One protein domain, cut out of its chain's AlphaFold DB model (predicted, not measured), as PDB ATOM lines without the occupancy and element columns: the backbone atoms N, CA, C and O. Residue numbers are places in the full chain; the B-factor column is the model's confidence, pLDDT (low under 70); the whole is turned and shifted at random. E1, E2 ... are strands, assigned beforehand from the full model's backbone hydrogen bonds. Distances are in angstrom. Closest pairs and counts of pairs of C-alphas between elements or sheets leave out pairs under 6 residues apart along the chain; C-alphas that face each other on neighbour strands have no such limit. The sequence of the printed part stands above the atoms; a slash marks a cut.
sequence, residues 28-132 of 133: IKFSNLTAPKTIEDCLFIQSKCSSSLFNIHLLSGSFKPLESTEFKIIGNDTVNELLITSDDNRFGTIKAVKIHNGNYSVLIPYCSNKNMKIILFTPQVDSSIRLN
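This is residues 28 to 132 of the 133 residues of an uncharacterized protein of Vibrio sp. 99-70-13A1 (UniProt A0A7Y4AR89). Two strongly twisted sheets lie face to face as a sandwich, six strands over five, with their strands crossed at 52 degrees. At one side the chain runs from E7 of the larger sheet almost directly on into E8 of the smaller, and at the opposite side a tight turn joins edge strand E2 to edge strand E3. The printed part has 105 residues with no named helix and eleven strands, E1 to E11 in order; the class is all strand, though under half of the residues, 49, are in named elements. The larger sheet runs E1, E7, E6, E10, E11, E2 and is mixed; the smaller runs E3, E4, E5, E9, E8 and is all antiparallel. The whole is compact and rounded, with a radius of gyration of the C-alphas of 12.3 A and spans of 34 by 28 by 24 A.

In the larger sheet, E6, residues 83 to 86, and E10, residues 118 to 121, are antiparallel, with N 85 and O 119 2.9 A apart. E7, residues 93 to 95, forms a hairpin with E6, with N 84 and O 94 at 2.8 A. Edge strand E1, residues 29 to 31, is antiparallel to E7, with N 31 and O 93 at 2.8 A. E11, residues 128 to 132, forms a hairpin with E10, with N 120 and O 129 at 2.8 A. Edge strand E2, residues 39 to 43, is parallel to E11 at 32 degrees, with N 40 and O 128 at 2.9 A. In the other sheet, E3, residues 48 to 50, E4, residues 55 to 60, and E5, residues 68 to 74, form a meander, each strand the antiparallel neighbour of the one before; N 49 and O 56 are 2.8 A apart, as are N 57 and O 72. E9, residues 103 to 107, is antiparallel to E5, with N 69 and O 106 at 2.8 A, and forms a hairpin with E8, residues 97 to 100, with N 97 and O 105 at 2.8 A. Between the sheets, 27 pairs of C-alphas are within 10 A. The closest C-alphas of E2 and E3, those of Leu 43 and Cys 49, are 5.6 A apart. E7 runs on into E8 at 28 degrees.

E1 begins at C-alpha 29 (1.682, -22.457, -47.739). E5, the longest strand by residues, measures 19.7 A from C-alpha 68 to C-alpha 74 (-20.157, -21.677, -55.748). E4 measures 15.7 A, and E11 ends at C-alpha 132 (-19.873, -24.067, -37.912).

The C-alphas farthest apart, those of Gly 75 and Ser 112, are 34.2 A apart. The printed part has no cut and no long link. Its mean pLDDT is 90.5, and residues 76 to 78 are under 70.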
ATOM      1  N   ILE A  28       2.007 -27.228 -47.451       86.69
ATOM      2  CA  ILE A  28       1.159 -26.170 -46.892       86.69
ATOM      3  C   ILE A  28       1.880 -24.829 -47.077       86.69
ATOM      4  O   ILE A  28       3.069 -24.708 -46.774       86.69
ATOM      5  N   LYS A  29       1.169 -23.824 -47.595       91.44
ATOM      6  CA  LYS A  29       1.682 -22.457 -47.739       91.44
ATOM      7  C   LYS A  29       1.075 -21.577 -46.654       91.44
ATOM      8  O   LYS A  29      -0.142 -21.436 -46.608       91.44
ATOM      9  N   PHE A  30       1.921 -20.988 -45.820       92.69
ATOM     10  CA  PHE A  30       1.509 -20.027 -44.800       92.69
ATOM     11  C   PHE A  30       1.447 -18.609 -45.372       92.69
ATOM     12  O   PHE A  30       2.139 -18.287 -46.340       92.69
ATOM     13  N   SER A  31       0.614 -17.774 -44.761       93.56
ATOM     14  CA  SER A  31       0.487 -16.347 -45.038       93.56
ATOM     15  C   SER A  31       0.632 -15.557 -43.740       93.56
ATOM     16  O   SER A  31       0.240 -16.028 -42.676       93.56
ATOM     17  N   ASN A  32       1.157 -14.336 -43.840       92.56
ATOM     18  CA  ASN A  32       1.257 -13.403 -42.712       92.56
ATOM     19  C   ASN A  32      -0.016 -12.557 -42.533       92.56
ATOM     20  O   ASN A  32      -0.070 -11.701 -41.655       92.56
ATOM     21  N   LEU A  33      -1.023 -12.754 -43.390       93.75
ATOM     22  CA  LEU A  33      -2.292 -12.042 -43.310       93.75
ATOM     23  C   LEU A  33      -3.140 -12.586 -42.163       93.75
ATOM     24  O   LEU A  33      -3.275 -13.797 -41.997       93.75
ATOM     25  N   THR A  34      -3.750 -11.688 -41.404       92.50
ATOM     26  CA  THR A  34      -4.693 -12.021 -40.334       92.50
ATOM     27  C   THR A  34      -6.126 -11.968 -40.847       92.50
ATOM     28  O   THR A  34      -6.426 -11.191 -41.754       92.50
ATOM     29  N   ALA A  35      -7.017 -12.764 -40.254       92.12
ATOM     30  CA  ALA A  35      -8.436 -12.678 -40.575       92.12
ATOM     31  C   ALA A  35      -8.992 -11.268 -40.262       92.12
ATOM     32  O   ALA A  35      -8.606 -10.674 -39.248       92.12
ATOM     33  N   PRO A  36      -9.893 -10.736 -41.108       92.81
ATOM     34  CA  PRO A  36     -10.673  -9.539 -40.813       92.81
ATOM     35  C   PRO A  36     -11.418  -9.628 -39.477       92.81
ATOM     36  O   PRO A  36     -11.781 -10.713 -39.022       92.81
ATOM     37  N   LYS A  37     -11.700  -8.474 -38.862       90.75
ATOM     38  CA  LYS A  37     -12.449  -8.413 -37.590       90.75
ATOM     39  C   LYS A  37     -13.922  -8.780 -37.756       90.75
ATOM     40  O   LYS A  37     -14.535  -9.291 -36.823       90.75
ATOM     41  N   THR A  38     -14.484  -8.500 -38.928       94.69
ATOM     42  CA  THR A  38     -15.871  -8.823 -39.255       94.69
ATOM     43  C   THR A  38     -15.956 -10.294 -39.644       94.69
ATOM     44  O   THR A  38     -15.349 -10.724 -40.630       94.69
ATOM     45  N   ILE A  39     -16.690 -11.068 -38.847       94.94
ATOM     46  CA  ILE A  39     -16.850 -12.512 -39.012       94.94
ATOM     47  C   ILE A  39     -18.348 -12.821 -39.089       94.94
ATOM     48  O   ILE A  39     -19.084 -12.544 -38.144       94.94
ATOM     49  N   GLU A  40     -18.785 -13.414 -40.196       94.88
ATOM     50  CA  GLU A  40     -20.128 -13.973 -40.367       94.88
ATOM     51  C   GLU A  40     -20.110 -15.473 -40.050       94.88
ATOM     52  O   GLU A  40     -19.198 -16.197 -40.447       94.88
ATOM     53  N   ASP A  41     -21.117 -15.974 -39.341       95.00
ATOM     54  CA  ASP A  41     -21.259 -17.409 -39.114       95.00
ATOM     55  C   ASP A  41     -21.870 -18.103 -40.331       95.00
ATOM     56  O   ASP A  41     -22.910 -17.698 -40.840       95.00
ATOM     57  N   CYS A  42     -21.254 -19.203 -40.755       94.69
ATOM     58  CA  CYS A  42     -21.753 -20.048 -41.827       94.69
ATOM     59  C   CYS A  42     -21.985 -21.455 -41.259       94.69
ATOM     60  O   CYS A  42     -21.039 -22.136 -40.856       94.69
ATOM     61  N   LEU A  43     -23.250 -21.877 -41.188       94.81
ATOM     62  CA  LEU A  43     -23.646 -23.196 -40.689       94.81
ATOM     63  C   LEU A  43     -23.706 -24.211 -41.834       94.81
ATOM     64  O   LEU A  43     -24.365 -23.966 -42.846       94.81
ATOM     65  N   PHE A  44     -23.067 -25.366 -41.652       91.44
ATOM     66  CA  PHE A  44     -23.177 -26.459 -42.609       91.44
ATOM     67  C   PHE A  44     -24.507 -27.210 -42.465       91.44
ATOM     68  O   PHE A  44     -24.836 -27.750 -41.412       91.44
ATOM     69  N   ILE A  45     -25.256 -27.302 -43.565       92.88
ATOM     70  CA  ILE A  45     -26.463 -28.121 -43.709       92.88
ATOM     71  C   ILE A  45     -26.252 -29.017 -44.930       92.88
ATOM     72  O   ILE A  45     -26.093 -28.522 -46.045       92.88
ATOM     73  N   GLN A  46     -26.221 -30.340 -44.731       88.44
ATOM     74  CA  GLN A  46     -26.023 -31.325 -45.811       88.44
ATOM     75  C   GLN A  46     -24.790 -31.013 -46.691       88.44
ATOM     76  O   GLN A  46     -24.884 -30.942 -47.917       88.44
ATOM     77  N   SER A  47     -23.636 -30.780 -46.055       92.69
ATOM     78  CA  SER A  47     -22.358 -30.453 -46.717       92.69
ATOM     79  C   SER A  47     -22.317 -29.107 -47.446       92.69
ATOM     80  O   SER A  47     -21.345 -28.815 -48.142       92.69
ATOM     81  N   LYS A  48     -23.330 -28.253 -47.291       94.25
ATOM     82  CA  LYS A  48     -23.359 -26.912 -47.881       94.25
ATOM     83  C   LYS A  48     -23.425 -25.848 -46.808       94.25
ATOM     84  O   LYS A  48     -24.048 -26.045 -45.774       94.25
ATOM     85  N   CYS A  49     -22.798 -24.721 -47.085       93.50
ATOM     86  CA  CYS A  49     -22.744 -23.575 -46.204       93.50
ATOM     87  C   CYS A  49     -22.955 -22.324 -47.050       93.50
ATOM     88  O   CYS A  49     -22.208 -22.101 -48.002       93.50
ATOM     89  N   SER A  50     -23.971 -21.530 -46.736       93.06
ATOM     90  CA  SER A  50     -24.283 -20.302 -47.466       93.06
ATOM     91  C   SER A  50     -24.195 -19.113 -46.526       93.06
ATOM     92  O   SER A  50     -24.769 -19.134 -45.441       93.06
ATOM     93  N   SER A  51     -23.470 -18.094 -46.965       91.31
ATOM     94  CA  SER A  51     -23.253 -16.822 -46.275       91.31
ATOM     95  C   SER A  51     -23.321 -15.687 -47.293       91.31
ATOM     96  O   SER A  51     -23.332 -15.939 -48.503       91.31
ATOM     97  N   SER A  52     -23.322 -14.439 -46.827       88.81
ATOM     98  CA  SER A  52     -23.277 -13.278 -47.724       88.81
ATOM     99  C   SER A  52     -21.984 -13.204 -48.555       88.81
ATOM    100  O   SER A  52     -21.984 -12.651 -49.654       88.81
ATOM    101  N   LEU A  53     -20.893 -13.800 -48.058       87.31
ATOM    102  CA  LEU A  53     -19.564 -13.758 -48.677       87.31
ATOM    103  C   LEU A  53     -19.282 -14.950 -49.595       87.31
ATOM    104  O   LEU A  53     -18.721 -14.797 -50.683       87.31
ATOM    105  N   PHE A  54     -19.644 -16.152 -49.148       89.44
ATOM    106  CA  PHE A  54     -19.332 -17.393 -49.844       89.44
ATOM    107  C   PHE A  54     -20.488 -18.388 -49.778       89.44
ATOM    108  O   PHE A  54     -21.139 -18.563 -48.748       89.44
ATOM    109  N   ASN A  55     -20.654 -19.126 -50.873       92.44
ATOM    110  CA  ASN A  55     -21.421 -20.363 -50.900       92.44
ATOM    111  C   ASN A  55     -20.437 -21.523 -51.014       92.44
ATOM    112  O   ASN A  55     -19.788 -21.680 -52.043       92.44
ATOM    113  N   ILE A  56     -20.301 -22.318 -49.962       93.88
ATOM    114  CA  ILE A  56     -19.355 -23.426 -49.883       93.88
ATOM    115  C   ILE A  56     -20.099 -24.749 -50.000       93.88
ATOM    116  O   ILE A  56     -21.128 -24.965 -49.367       93.88
ATOM    117  N   HIS A  57     -19.541 -25.658 -50.788       95.06
ATOM    118  CA  HIS A  57     -19.950 -27.052 -50.853       95.06
ATOM    119  C   HIS A  57     -18.758 -27.940 -50.502       95.06
ATOM    120  O   HIS A  57     -17.762 -27.964 -51.222       95.06
ATOM    121  N   LEU A  58     -18.852 -28.646 -49.381       95.38
ATOM    122  CA  LEU A  58     -17.857 -29.603 -48.921       95.38
ATOM    123  C   LEU A  58     -17.920 -30.857 -49.798       95.38
ATOM    124  O   LEU A  58     -18.971 -31.484 -49.916       95.38
ATOM    125  N   LEU A  59     -16.800 -31.195 -50.430       94.88
ATOM    126  CA  LEU A  59     -16.679 -32.353 -51.316       94.88
ATOM    127  C   LEU A  59     -16.136 -33.564 -50.550       94.88
ATOM    128  O   LEU A  59     -16.614 -34.679 -50.743       94.88
ATOM    129  N   SER A  60     -15.144 -33.344 -49.683       94.62
ATOM    130  CA  SER A  60     -14.539 -34.378 -48.839       94.62
ATOM    131  C   SER A  60     -13.825 -33.776 -47.619       94.62
ATOM    132  O   SER A  60     -13.440 -32.606 -47.630       94.62
ATOM    133  N   GLY A  61     -13.628 -34.589 -46.575       92.56
ATOM    134  CA  GLY A  61     -12.977 -34.190 -45.321       92.56
ATOM    135  C   GLY A  61     -13.899 -33.423 -44.368       92.56
ATOM    136  O   GLY A  61     -15.096 -33.300 -44.611       92.56
ATOM    137  N   SER A  62     -13.349 -32.930 -43.255       91.62
ATOM    138  CA  SER A  62     -14.126 -32.237 -42.215       91.62
ATOM    139  C   SER A  62     -13.383 -31.077 -41.542       91.62
ATOM    140  O   SER A  62     -13.694 -30.707 -40.413       91.62
ATOM    141  N   PHE A  63     -12.379 -30.515 -42.221       91.50
ATOM    142  CA  PHE A  63     -11.459 -29.505 -41.689       91.50
ATOM    143  C   PHE A  63     -10.808 -29.896 -40.348       91.50
ATOM    144  O   PHE A  63     -10.456 -29.039 -39.533       91.50
ATOM    145  N   LYS A  64     -10.616 -31.196 -40.104       90.69
ATOM    146  CA  LYS A  64      -9.894 -31.668 -38.921       90.69
ATOM    147  C   LYS A  64      -8.379 -31.549 -39.120       90.69
ATOM    148  O   LYS A  64      -7.890 -31.632 -40.249       90.69
ATOM    149  N   PRO A  65      -7.607 -31.392 -38.030       90.25
ATOM    150  CA  PRO A  65      -6.153 -31.444 -38.101       90.25
ATOM    151  C   PRO A  65      -5.663 -32.732 -38.767       90.25
ATOM    152  O   PRO A  65      -6.161 -33.815 -38.463       90.25
ATOM    153  N   LEU A  66      -4.648 -32.608 -39.623       89.12
ATOM    154  CA  LEU A  66      -4.022 -33.700 -40.381       89.12
ATOM    155  C   LEU A  66      -4.951 -34.409 -41.385       89.12
ATOM    156  O   LEU A  66      -4.567 -35.430 -41.951       89.12
ATOM    157  N   GLU A  67      -6.131 -33.850 -41.658       89.75
ATOM    158  CA  GLU A  67      -7.062 -34.321 -42.682       89.75
ATOM    159  C   GLU A  67      -7.095 -33.333 -43.856       89.75
ATOM    160  O   GLU A  67      -7.284 -32.127 -43.678       89.75
ATOM    161  N   SER A  68      -6.916 -33.838 -45.081       91.50
ATOM    162  CA  SER A  68      -7.135 -33.026 -46.279       91.50
ATOM    163  C   SER A  68      -8.629 -32.803 -46.468       91.50
ATOM    164  O   SER A  68      -9.404 -33.755 -46.491       91.50
ATOM    165  N   THR A  69      -9.023 -31.548 -46.630       94.00
ATOM    166  CA  THR A  69     -10.410 -31.158 -46.873       94.00
ATOM    167  C   THR A  69     -10.523 -30.504 -48.235       94.00
ATOM    168  O   THR A  69      -9.782 -29.565 -48.538       94.00
ATOM    169  N   GLU A  70     -11.448 -30.996 -49.054       95.12
ATOM    170  CA  GLU A  70     -11.746 -30.439 -50.368       95.12
ATOM    171  C   GLU A  70     -13.143 -29.837 -50.382       95.12
ATOM    172  O   GLU A  70     -14.117 -30.438 -49.926       95.12
ATOM    173  N   PHE A  71     -13.251 -28.639 -50.933       94.75
ATOM    174  CA  PHE A  71     -14.506 -27.911 -50.985       94.75
ATOM    175  C   PHE A  71     -14.551 -27.008 -52.213       94.75
ATOM    176  O   PHE A  71     -13.527 -26.632 -52.782       94.75
ATOM    177  N   LYS A  72     -15.759 -26.652 -52.628       93.88
ATOM    178  CA  LYS A  72     -16.029 -25.782 -53.766       93.88
ATOM    179  C   LYS A  72     -16.654 -24.480 -53.294       93.88
ATOM    180  O   LYS A  72     -17.587 -24.515 -52.498       93.88
ATOM    181  N   ILE A  73     -16.195 -23.358 -53.837       92.12
ATOM    182  CA  ILE A  73     -16.900 -22.078 -53.733       92.12
ATOM    183  C   ILE A  73     -17.815 -21.936 -54.955       92.12
ATOM    184  O   ILE A  73     -17.358 -21.992 -56.094       92.12
ATOM    185  N   ILE A  74     -19.118 -21.800 -54.723       87.81
ATOM    186  CA  ILE A  74     -20.157 -21.677 -55.748       87.81
ATOM    187  C   ILE A  74     -20.411 -20.194 -56.037       87.81
ATOM    188  O   ILE A  74     -20.638 -19.408 -55.119       87.81
ATOM    189  N   GLY A  75     -20.426 -19.825 -57.320       73.31
ATOM    190  CA  GLY A  75     -20.856 -18.498 -57.778       73.31
ATOM    191  C   GLY A  75     -19.814 -17.385 -57.644       73.31
ATOM    192  O   GLY A  75     -20.136 -16.239 -57.931       73.31
ATOM    193  N   ASN A  76     -18.580 -17.698 -57.234       66.31
ATOM    194  CA  ASN A  76     -17.512 -16.711 -57.086       66.31
ATOM    195  C   ASN A  76     -16.200 -17.212 -57.718       66.31
ATOM    196  O   ASN A  76     -15.245 -17.585 -57.031       66.31
ATOM    197  N   ASP A  77     -16.165 -17.259 -59.053       61.00
ATOM    198  CA  ASP A  77     -15.003 -17.739 -59.822       61.00
ATOM    199  C   ASP A  77     -13.778 -16.806 -59.723       61.00
ATOM    200  O   ASP A  77     -12.654 -17.207 -60.044       61.00
ATOM    201  N   THR A  78     -13.972 -15.581 -59.227       65.06
ATOM    202  CA  THR A  78     -12.953 -14.525 -59.124       65.06
ATOM    203  C   THR A  78     -12.126 -14.576 -57.838       65.06
ATOM    204  O   THR A  78     -11.209 -13.771 -57.671       65.06
ATOM    205  N   VAL A  79     -12.377 -15.536 -56.938       80.00
ATOM    206  CA  VAL A  79     -11.512 -15.735 -55.767       80.00
ATOM    207  C   VAL A  79     -10.139 -16.227 -56.246       80.00
ATOM    208  O   VAL A  79      -9.958 -17.368 -56.689       80.00
ATOM    209  N   ASN A  80      -9.164 -15.319 -56.206       79.88
ATOM    210  CA  ASN A  80      -7.781 -15.585 -56.602       79.88
ATOM    211  C   ASN A  80      -6.996 -16.277 -55.488       79.88
ATOM    212  O   ASN A  80      -6.149 -17.134 -55.744       79.88
ATOM    213  N   GLU A  81      -7.275 -15.901 -54.246       90.44
ATOM    214  CA  GLU A  81      -6.575 -16.388 -53.074       90.44
ATOM    215  C   GLU A  81      -7.560 -16.595 -51.944       90.44
ATOM    216  O   GLU A  81      -8.293 -15.687 -51.579       90.44
ATOM    217  N   LEU A  82      -7.538 -17.801 -51.389       93.62
ATOM    218  CA  LEU A  82      -8.389 -18.169 -50.284       93.62
ATOM    219  C   LEU A  82      -7.526 -18.565 -49.095       93.62
ATOM    220  O   LEU A  82      -6.633 -19.409 -49.211       93.62
ATOM    221  N   LEU A  83      -7.788 -17.914 -47.973       96.06
ATOM    222  CA  LEU A  83      -7.023 -18.024 -46.747       96.06
ATOM    223  C   LEU A  83      -7.887 -18.646 -45.663       96.06
ATOM    224  O   LEU A  83      -9.094 -18.411 -45.593       96.06
ATOM    225  N   ILE A  84      -7.253 -19.475 -44.844       95.75
ATOM    226  CA  ILE A  84      -7.893 -20.254 -43.796       95.75
ATOM    227  C   ILE A  84      -7.088 -20.071 -42.515       95.75
ATOM    228  O   ILE A  84      -5.868 -20.213 -42.526       95.75
ATOM    229  N   THR A  85      -7.763 -19.760 -41.416       95.88
ATOM    230  CA  THR A  85      -7.190 -19.707 -40.064       95.88
ATOM    231  C   THR A  85      -8.156 -20.353 -39.066       95.88
ATOM    232  O   THR A  85      -9.206 -20.874 -39.447       95.88
ATOM    233  N   SER A  86      -7.789 -20.357 -37.792       94.31
ATOM    234  CA  SER A  86      -8.630 -20.751 -36.658       94.31
ATOM    235  C   SER A  86      -9.032 -19.528 -35.843       94.31
ATOM    236  O   SER A  86      -8.314 -18.531 -35.813       94.31
ATOM    237  N   ASP A  87     -10.154 -19.615 -35.139       92.06
ATOM    238  CA  ASP A  87     -10.583 -18.611 -34.161       92.06
ATOM    239  C   ASP A  87      -9.594 -18.412 -33.001       92.06
ATOM    240  O   ASP A  87      -9.489 -17.311 -32.463       92.06
ATOM    241  N   ASP A  88      -8.827 -19.445 -32.653       89.75
ATOM    242  CA  ASP A  88      -7.752 -19.382 -31.658       89.75
ATOM    243  C   ASP A  88      -6.353 -19.097 -32.244       89.75
ATOM    244  O   ASP A  88      -5.378 -19.009 -31.492       89.75
ATOM    245  N   ASN A  89      -6.248 -18.944 -33.571       87.00
ATOM    246  CA  ASN A  89      -5.027 -18.676 -34.338       87.00
ATOM    247  C   ASN A  89      -3.857 -19.659 -34.110       87.00
ATOM    248  O   ASN A  89      -2.711 -19.331 -34.431       87.00
ATOM    249  N   ARG A  90      -4.089 -20.877 -33.599       88.19
ATOM    250  CA  ARG A  90      -2.987 -21.787 -33.220       88.19
ATOM    251  C   ARG A  90      -2.145 -22.295 -34.383       88.19
ATOM    252  O   ARG A  90      -0.955 -22.539 -34.197       88.19
ATOM    253  N   PHE A  91      -2.736 -22.469 -35.563       90.19
ATOM    254  CA  PHE A  91      -1.998 -22.893 -36.759       90.19
ATOM    255  C   PHE A  91      -1.627 -21.738 -37.701       90.19
ATOM    256  O   PHE A  91      -1.046 -21.978 -38.759       90.19
ATOM    257  N   GLY A  92      -1.937 -20.494 -37.322       92.62
ATOM    258  CA  GLY A  92      -1.778 -19.320 -38.177       92.62
ATOM    259  C   GLY A  92      -2.667 -19.356 -39.425       92.62
ATOM    260  O   GLY A  92      -3.613 -20.134 -39.521       92.62
ATOM    261  N   THR A  93      -2.341 -18.513 -40.404       95.88
ATOM    262  CA  THR A  93      -3.089 -18.432 -41.663       95.88
ATOM    263  C   THR A  93      -2.418 -19.273 -42.741       95.88
ATOM    264  O   THR A  93      -1.241 -19.093 -43.056       95.88
ATOM    265  N   ILE A  94      -3.188 -20.156 -43.367       95.38
ATOM    266  CA  ILE A  94      -2.755 -21.005 -44.475       95.38
ATOM    267  C   ILE A  94      -3.530 -20.679 -45.748       95.38
ATOM    268  O   ILE A  94      -4.695 -20.293 -45.716       95.38
ATOM    269  N   LYS A  95      -2.877 -20.852 -46.894       95.31
ATOM    270  CA  LYS A  95      -3.480 -20.670 -48.213       95.31
ATOM    271  C   LYS A  95      -4.069 -21.984 -48.706       95.31
ATOM    272  O   LYS A  95      -3.348 -22.974 -48.847       95.31
ATOM    273  N   ALA A  96      -5.358 -21.974 -49.027       94.12
ATOM    274  CA  ALA A  96      -5.998 -23.078 -49.723       94.12
ATOM    275  C   ALA A  96      -5.440 -23.216 -51.147       94.12
ATOM    276  O   ALA A  96      -5.237 -22.239 -51.876       94.12
ATOM    277  N   VAL A  97      -5.188 -24.453 -51.560       92.12
ATOM    278  CA  VAL A  97      -4.658 -24.784 -52.880       92.12
ATOM    279  C   VAL A  97      -5.819 -24.895 -53.861       92.12
ATOM    280  O   VAL A  97      -6.638 -25.804 -53.756       92.12
ATOM    281  N   LYS A  98      -5.878 -23.986 -54.837       89.94
ATOM    282  CA  LYS A  98      -6.846 -24.058 -55.938       89.94
ATOM    283  C   LYS A  98      -6.533 -25.278 -56.811       89.94
ATOM    284  O   LYS A  98      -5.395 -25.437 -57.253       89.94
ATOM    285  N   ILE A  99      -7.525 -26.140 -57.029       86.50
ATOM    286  CA  ILE A  99      -7.389 -27.360 -57.836       86.50
ATOM    287  C   ILE A  99      -7.867 -27.082 -59.268       86.50
ATOM    288  O   ILE A  99      -7.062 -27.101 -60.191       86.50
ATOM    289  N   HIS A 100      -9.167 -26.813 -59.444       83.38
ATOM    290  CA  HIS A 100      -9.827 -26.477 -60.716       83.38
ATOM    291  C   HIS A 100     -11.252 -25.948 -60.454       83.38
ATOM    292  O   HIS A 100     -11.865 -26.340 -59.468       83.38
ATOM    293  N   ASN A 101     -11.799 -25.087 -61.323       82.50
ATOM    294  CA  ASN A 101     -13.224 -24.686 -61.346       82.50
ATOM    295  C   ASN A 101     -13.836 -24.297 -59.978       82.50
ATOM    296  O   ASN A 101     -14.918 -24.765 -59.618       82.50
ATOM    297  N   GLY A 102     -13.117 -23.486 -59.194       85.25
ATOM    298  CA  GLY A 102     -13.569 -23.041 -57.868       85.25
ATOM    299  C   GLY A 102     -13.428 -24.082 -56.750       85.25
ATOM    300  O   GLY A 102     -13.863 -23.821 -55.630       85.25
ATOM    301  N   ASN A 103     -12.813 -25.238 -57.028       91.69
ATOM    302  CA  ASN A 103     -12.463 -26.245 -56.029       91.69
ATOM    303  C   ASN A 103     -11.130 -25.900 -55.358       91.69
ATOM    304  O   ASN A 103     -10.143 -25.557 -56.020       91.69
ATOM    305  N   TYR A 104     -11.101 -26.071 -54.046       93.25
ATOM    306  CA  TYR A 104      -9.975 -25.801 -53.170       93.25
ATOM    307  C   TYR A 104      -9.685 -27.023 -52.302       93.25
ATOM    308  O   TYR A 104     -10.597 -27.743 -51.905       93.25
ATOM    309  N   SER A 105      -8.407 -27.231 -51.996       93.75
ATOM    310  CA  SER A 105      -7.932 -28.219 -51.028       93.75
ATOM    311  C   SER A 105      -7.136 -27.518 -49.935       93.75
ATOM    312  O   SER A 105      -6.335 -26.618 -50.209       93.75
ATOM    313  N   VAL A 106      -7.342 -27.936 -48.692       93.81
ATOM    314  CA  VAL A 106      -6.570 -27.478 -47.540       93.81
ATOM    315  C   VAL A 106      -6.190 -28.660 -46.660       93.81
ATOM    316  O   VAL A 106      -6.987 -29.569 -46.445       93.81
ATOM    317  N   LEU A 107      -4.974 -28.622 -46.123       93.38
ATOM    318  CA  LEU A 107      -4.528 -29.509 -45.057       93.38
ATOM    319  C   LEU A 107      -4.239 -28.652 -43.829       93.38
ATOM    320  O   LEU A 107      -3.282 -27.876 -43.823       93.38
ATOM    321  N   ILE A 108      -5.076 -28.782 -42.804       91.62
ATOM    322  CA  ILE A 108      -4.847 -28.096 -41.534       91.62
ATOM    323  C   ILE A 108      -3.753 -28.866 -40.786       91.62
ATOM    324  O   ILE A 108      -3.882 -30.081 -40.610       91.62
ATOM    325  N   PRO A 109      -2.650 -28.215 -40.375       89.75
ATOM    326  CA  PRO A 109      -1.600 -28.896 -39.628       89.75
ATOM    327  C   PRO A 109      -2.117 -29.320 -38.249       89.75
ATOM    328  O   PRO A 109      -3.218 -28.965 -37.827       89.75
ATOM    329  N   TYR A 110      -1.314 -30.096 -37.526       89.38
ATOM    330  CA  TYR A 110      -1.672 -30.497 -36.172       89.38
ATOM    331  C   TYR A 110      -1.977 -29.274 -35.288       89.38
ATOM    332  O   TYR A 110      -1.155 -28.367 -35.163       89.38
ATOM    333  N   CYS A 111      -3.144 -29.291 -34.644       85.38
ATOM    334  CA  CYS A 111      -3.549 -28.330 -33.627       85.38
ATOM    335  C   CYS A 111      -4.081 -29.098 -32.413       85.38
ATOM    336  O   CYS A 111      -4.866 -30.037 -32.551       85.38
ATOM    337  N   SER A 112      -3.651 -28.707 -31.213       84.81
ATOM    338  CA  SER A 112      -4.080 -29.345 -29.965       84.81
ATOM    339  C   SER A 112      -5.492 -28.940 -29.523       84.81
ATOM    340  O   SER A 112      -6.069 -29.612 -28.668       84.81
ATOM    341  N   ASN A 113      -6.072 -27.882 -30.103       85.94
ATOM    342  CA  ASN A 113      -7.459 -27.498 -29.858       85.94
ATOM    343  C   ASN A 113      -8.402 -28.218 -30.834       85.94
ATOM    344  O   ASN A 113      -8.484 -27.875 -32.011       85.94
ATOM    345  N   LYS A 114      -9.144 -29.205 -30.327       81.19
ATOM    346  CA  LYS A 114     -10.121 -29.974 -31.117       81.19
ATOM    347  C   LYS A 114     -11.425 -29.219 -31.390       81.19
ATOM    348  O   LYS A 114     -12.170 -29.632 -32.269       81.19
ATOM    349  N   ASN A 115     -11.688 -28.145 -30.647       86.19
ATOM    350  CA  ASN A 115     -12.921 -27.360 -30.725       86.19
ATOM    351  C   ASN A 115     -12.727 -26.048 -31.499       86.19
ATOM    352  O   ASN A 115     -13.592 -25.178 -31.436       86.19
ATOM    353  N   MET A 116     -11.582 -25.877 -32.170       89.31
ATOM    354  CA  MET A 116     -11.312 -24.681 -32.963       89.31
ATOM    355  C   MET A 116     -12.345 -24.538 -34.078       89.31
ATOM    356  O   MET A 116     -12.728 -25.519 -34.725       89.31
ATOM    357  N   LYS A 117     -12.765 -23.303 -34.329       92.69
ATOM    358  CA  LYS A 117     -13.619 -22.976 -35.465       92.69
ATOM    359  C   LYS A 117     -12.760 -22.488 -36.613       92.69
ATOM    360  O   LYS A 117     -11.821 -21.716 -36.427       92.69
ATOM    361  N   ILE A 118     -13.099 -22.933 -37.812       95.19
ATOM    362  CA  ILE A 118     -12.352 -22.583 -39.015       95.19
ATOM    363  C   ILE A 118     -12.867 -21.258 -39.545       95.19
ATOM    364  O   ILE A 118     -14.069 -21.082 -39.716       95.19
ATOM    365  N   ILE A 119     -11.954 -20.337 -39.818       96.25
ATOM    366  CA  ILE A 119     -12.252 -19.042 -40.418       96.25
ATOM    367  C   ILE A 119     -11.701 -19.038 -41.836       96.25
ATOM    368  O   ILE A 119     -10.551 -19.408 -42.062       96.25
ATOM    369  N   LEU A 120     -12.518 -18.601 -42.787       95.31
ATOM    370  CA  LEU A 120     -12.203 -18.570 -44.206       95.31
ATOM    371  C   LEU A 120     -12.422 -17.158 -44.746       95.31
ATOM    372  O   LEU A 120     -13.444 -16.525 -44.480       95.31
ATOM    373  N   PHE A 121     -11.432 -16.638 -45.462       95.00
ATOM    374  CA  PHE A 121     -11.428 -15.254 -45.927       95.00
ATOM    375  C   PHE A 121     -10.583 -15.070 -47.183       95.00
ATOM    376  O   PHE A 121      -9.820 -15.946 -47.594       95.00
ATOM    377  N   THR A 122     -10.734 -13.907 -47.802       93.25
ATOM    378  CA  THR A 122     -10.019 -13.508 -49.014       93.25
ATOM    379  C   THR A 122      -9.396 -12.133 -48.760       93.25
ATOM    380  O   THR A 122     -10.041 -11.296 -48.134       93.25
ATOM    381  N   PRO A 123      -8.163 -11.854 -49.213       91.06
ATOM    382  CA  PRO A 123      -7.505 -10.572 -48.937       91.06
ATOM    383  C   PRO A 123      -8.195  -9.352 -49.574       91.06
ATOM    384  O   PRO A 123      -7.871  -8.221 -49.236       91.06
ATOM    385  N   GLN A 124      -9.123  -9.565 -50.509       89.75
ATOM    386  CA  GLN A 124      -9.851  -8.518 -51.229       89.75
ATOM    387  C   GLN A 124     -11.086  -8.000 -50.480       89.75
ATOM    388  O   GLN A 124     -11.646  -6.987 -50.888       89.75
ATOM    389  N   VAL A 125     -11.538  -8.693 -49.429       87.31
ATOM    390  CA  VAL A 125     -12.770  -8.358 -48.706       87.31
ATOM    391  C   VAL A 125     -12.461  -8.250 -47.218       87.31
ATOM    392  O   VAL A 125     -11.879  -9.163 -46.637       87.31
ATOM    393  N   ASP A 126     -12.885  -7.156 -46.584       89.06
ATOM    394  CA  ASP A 126     -12.696  -6.914 -45.145       89.06
ATOM    395  C   ASP A 126     -13.764  -7.622 -44.298       89.06
ATOM    396  O   ASP A 126     -14.410  -7.061 -43.413       89.06
ATOM    397  N   SER A 127     -14.046  -8.874 -44.639       90.88
ATOM    398  CA  SER A 127     -14.948  -9.740 -43.897       90.88
ATOM    399  C   SER A 127     -14.567 -11.194 -44.130       90.88
ATOM    400  O   SER A 127     -13.966 -11.558 -45.143       90.88
ATOM    401  N   SER A 128     -14.902 -12.032 -43.165       94.38
ATOM    402  CA  SER A 128     -14.591 -13.454 -43.171       94.38
ATOM    403  C   SER A 128     -15.804 -14.263 -42.761       94.38
ATOM    404  O   SER A 128     -16.758 -13.724 -42.199       94.38
ATOM    405  N   ILE A 129     -15.760 -15.561 -43.032       95.12
ATOM    406  CA  ILE A 129     -16.766 -16.489 -42.537       95.12
ATOM    407  C   ILE A 129     -16.152 -17.432 -41.516       95.12
ATOM    408  O   ILE A 129     -15.008 -17.857 -41.661       95.12
ATOM    409  N   ARG A 130     -16.932 -17.802 -40.509       96.12
ATOM    410  CA  ARG A 130     -16.602 -18.843 -39.543       96.12
ATOM    411  C   ARG A 130     -17.474 -20.057 -39.803       96.12
ATOM    412  O   ARG A 130     -18.698 -19.980 -39.758       96.12
ATOM    413  N   LEU A 131     -16.827 -21.176 -40.088       93.88
ATOM    414  CA  LEU A 131     -17.477 -22.439 -40.387       93.88
ATOM    415  C   LEU A 131     -17.948 -23.084 -39.083       93.88
ATOM    416  O   LEU A 131     -17.137 -23.427 -38.220       93.88
ATOM    417  N   ASN A 132     -19.259 -23.257 -38.954       88.94
ATOM    418  CA  ASN A 132     -19.873 -24.067 -37.912       88.94
ATOM    419  C   ASN A 132     -20.208 -25.431 -38.533       88.94
ATOM    420  O   ASN A 132     -21.156 -25.549 -39.317       88.94
TER     421      ASN A 132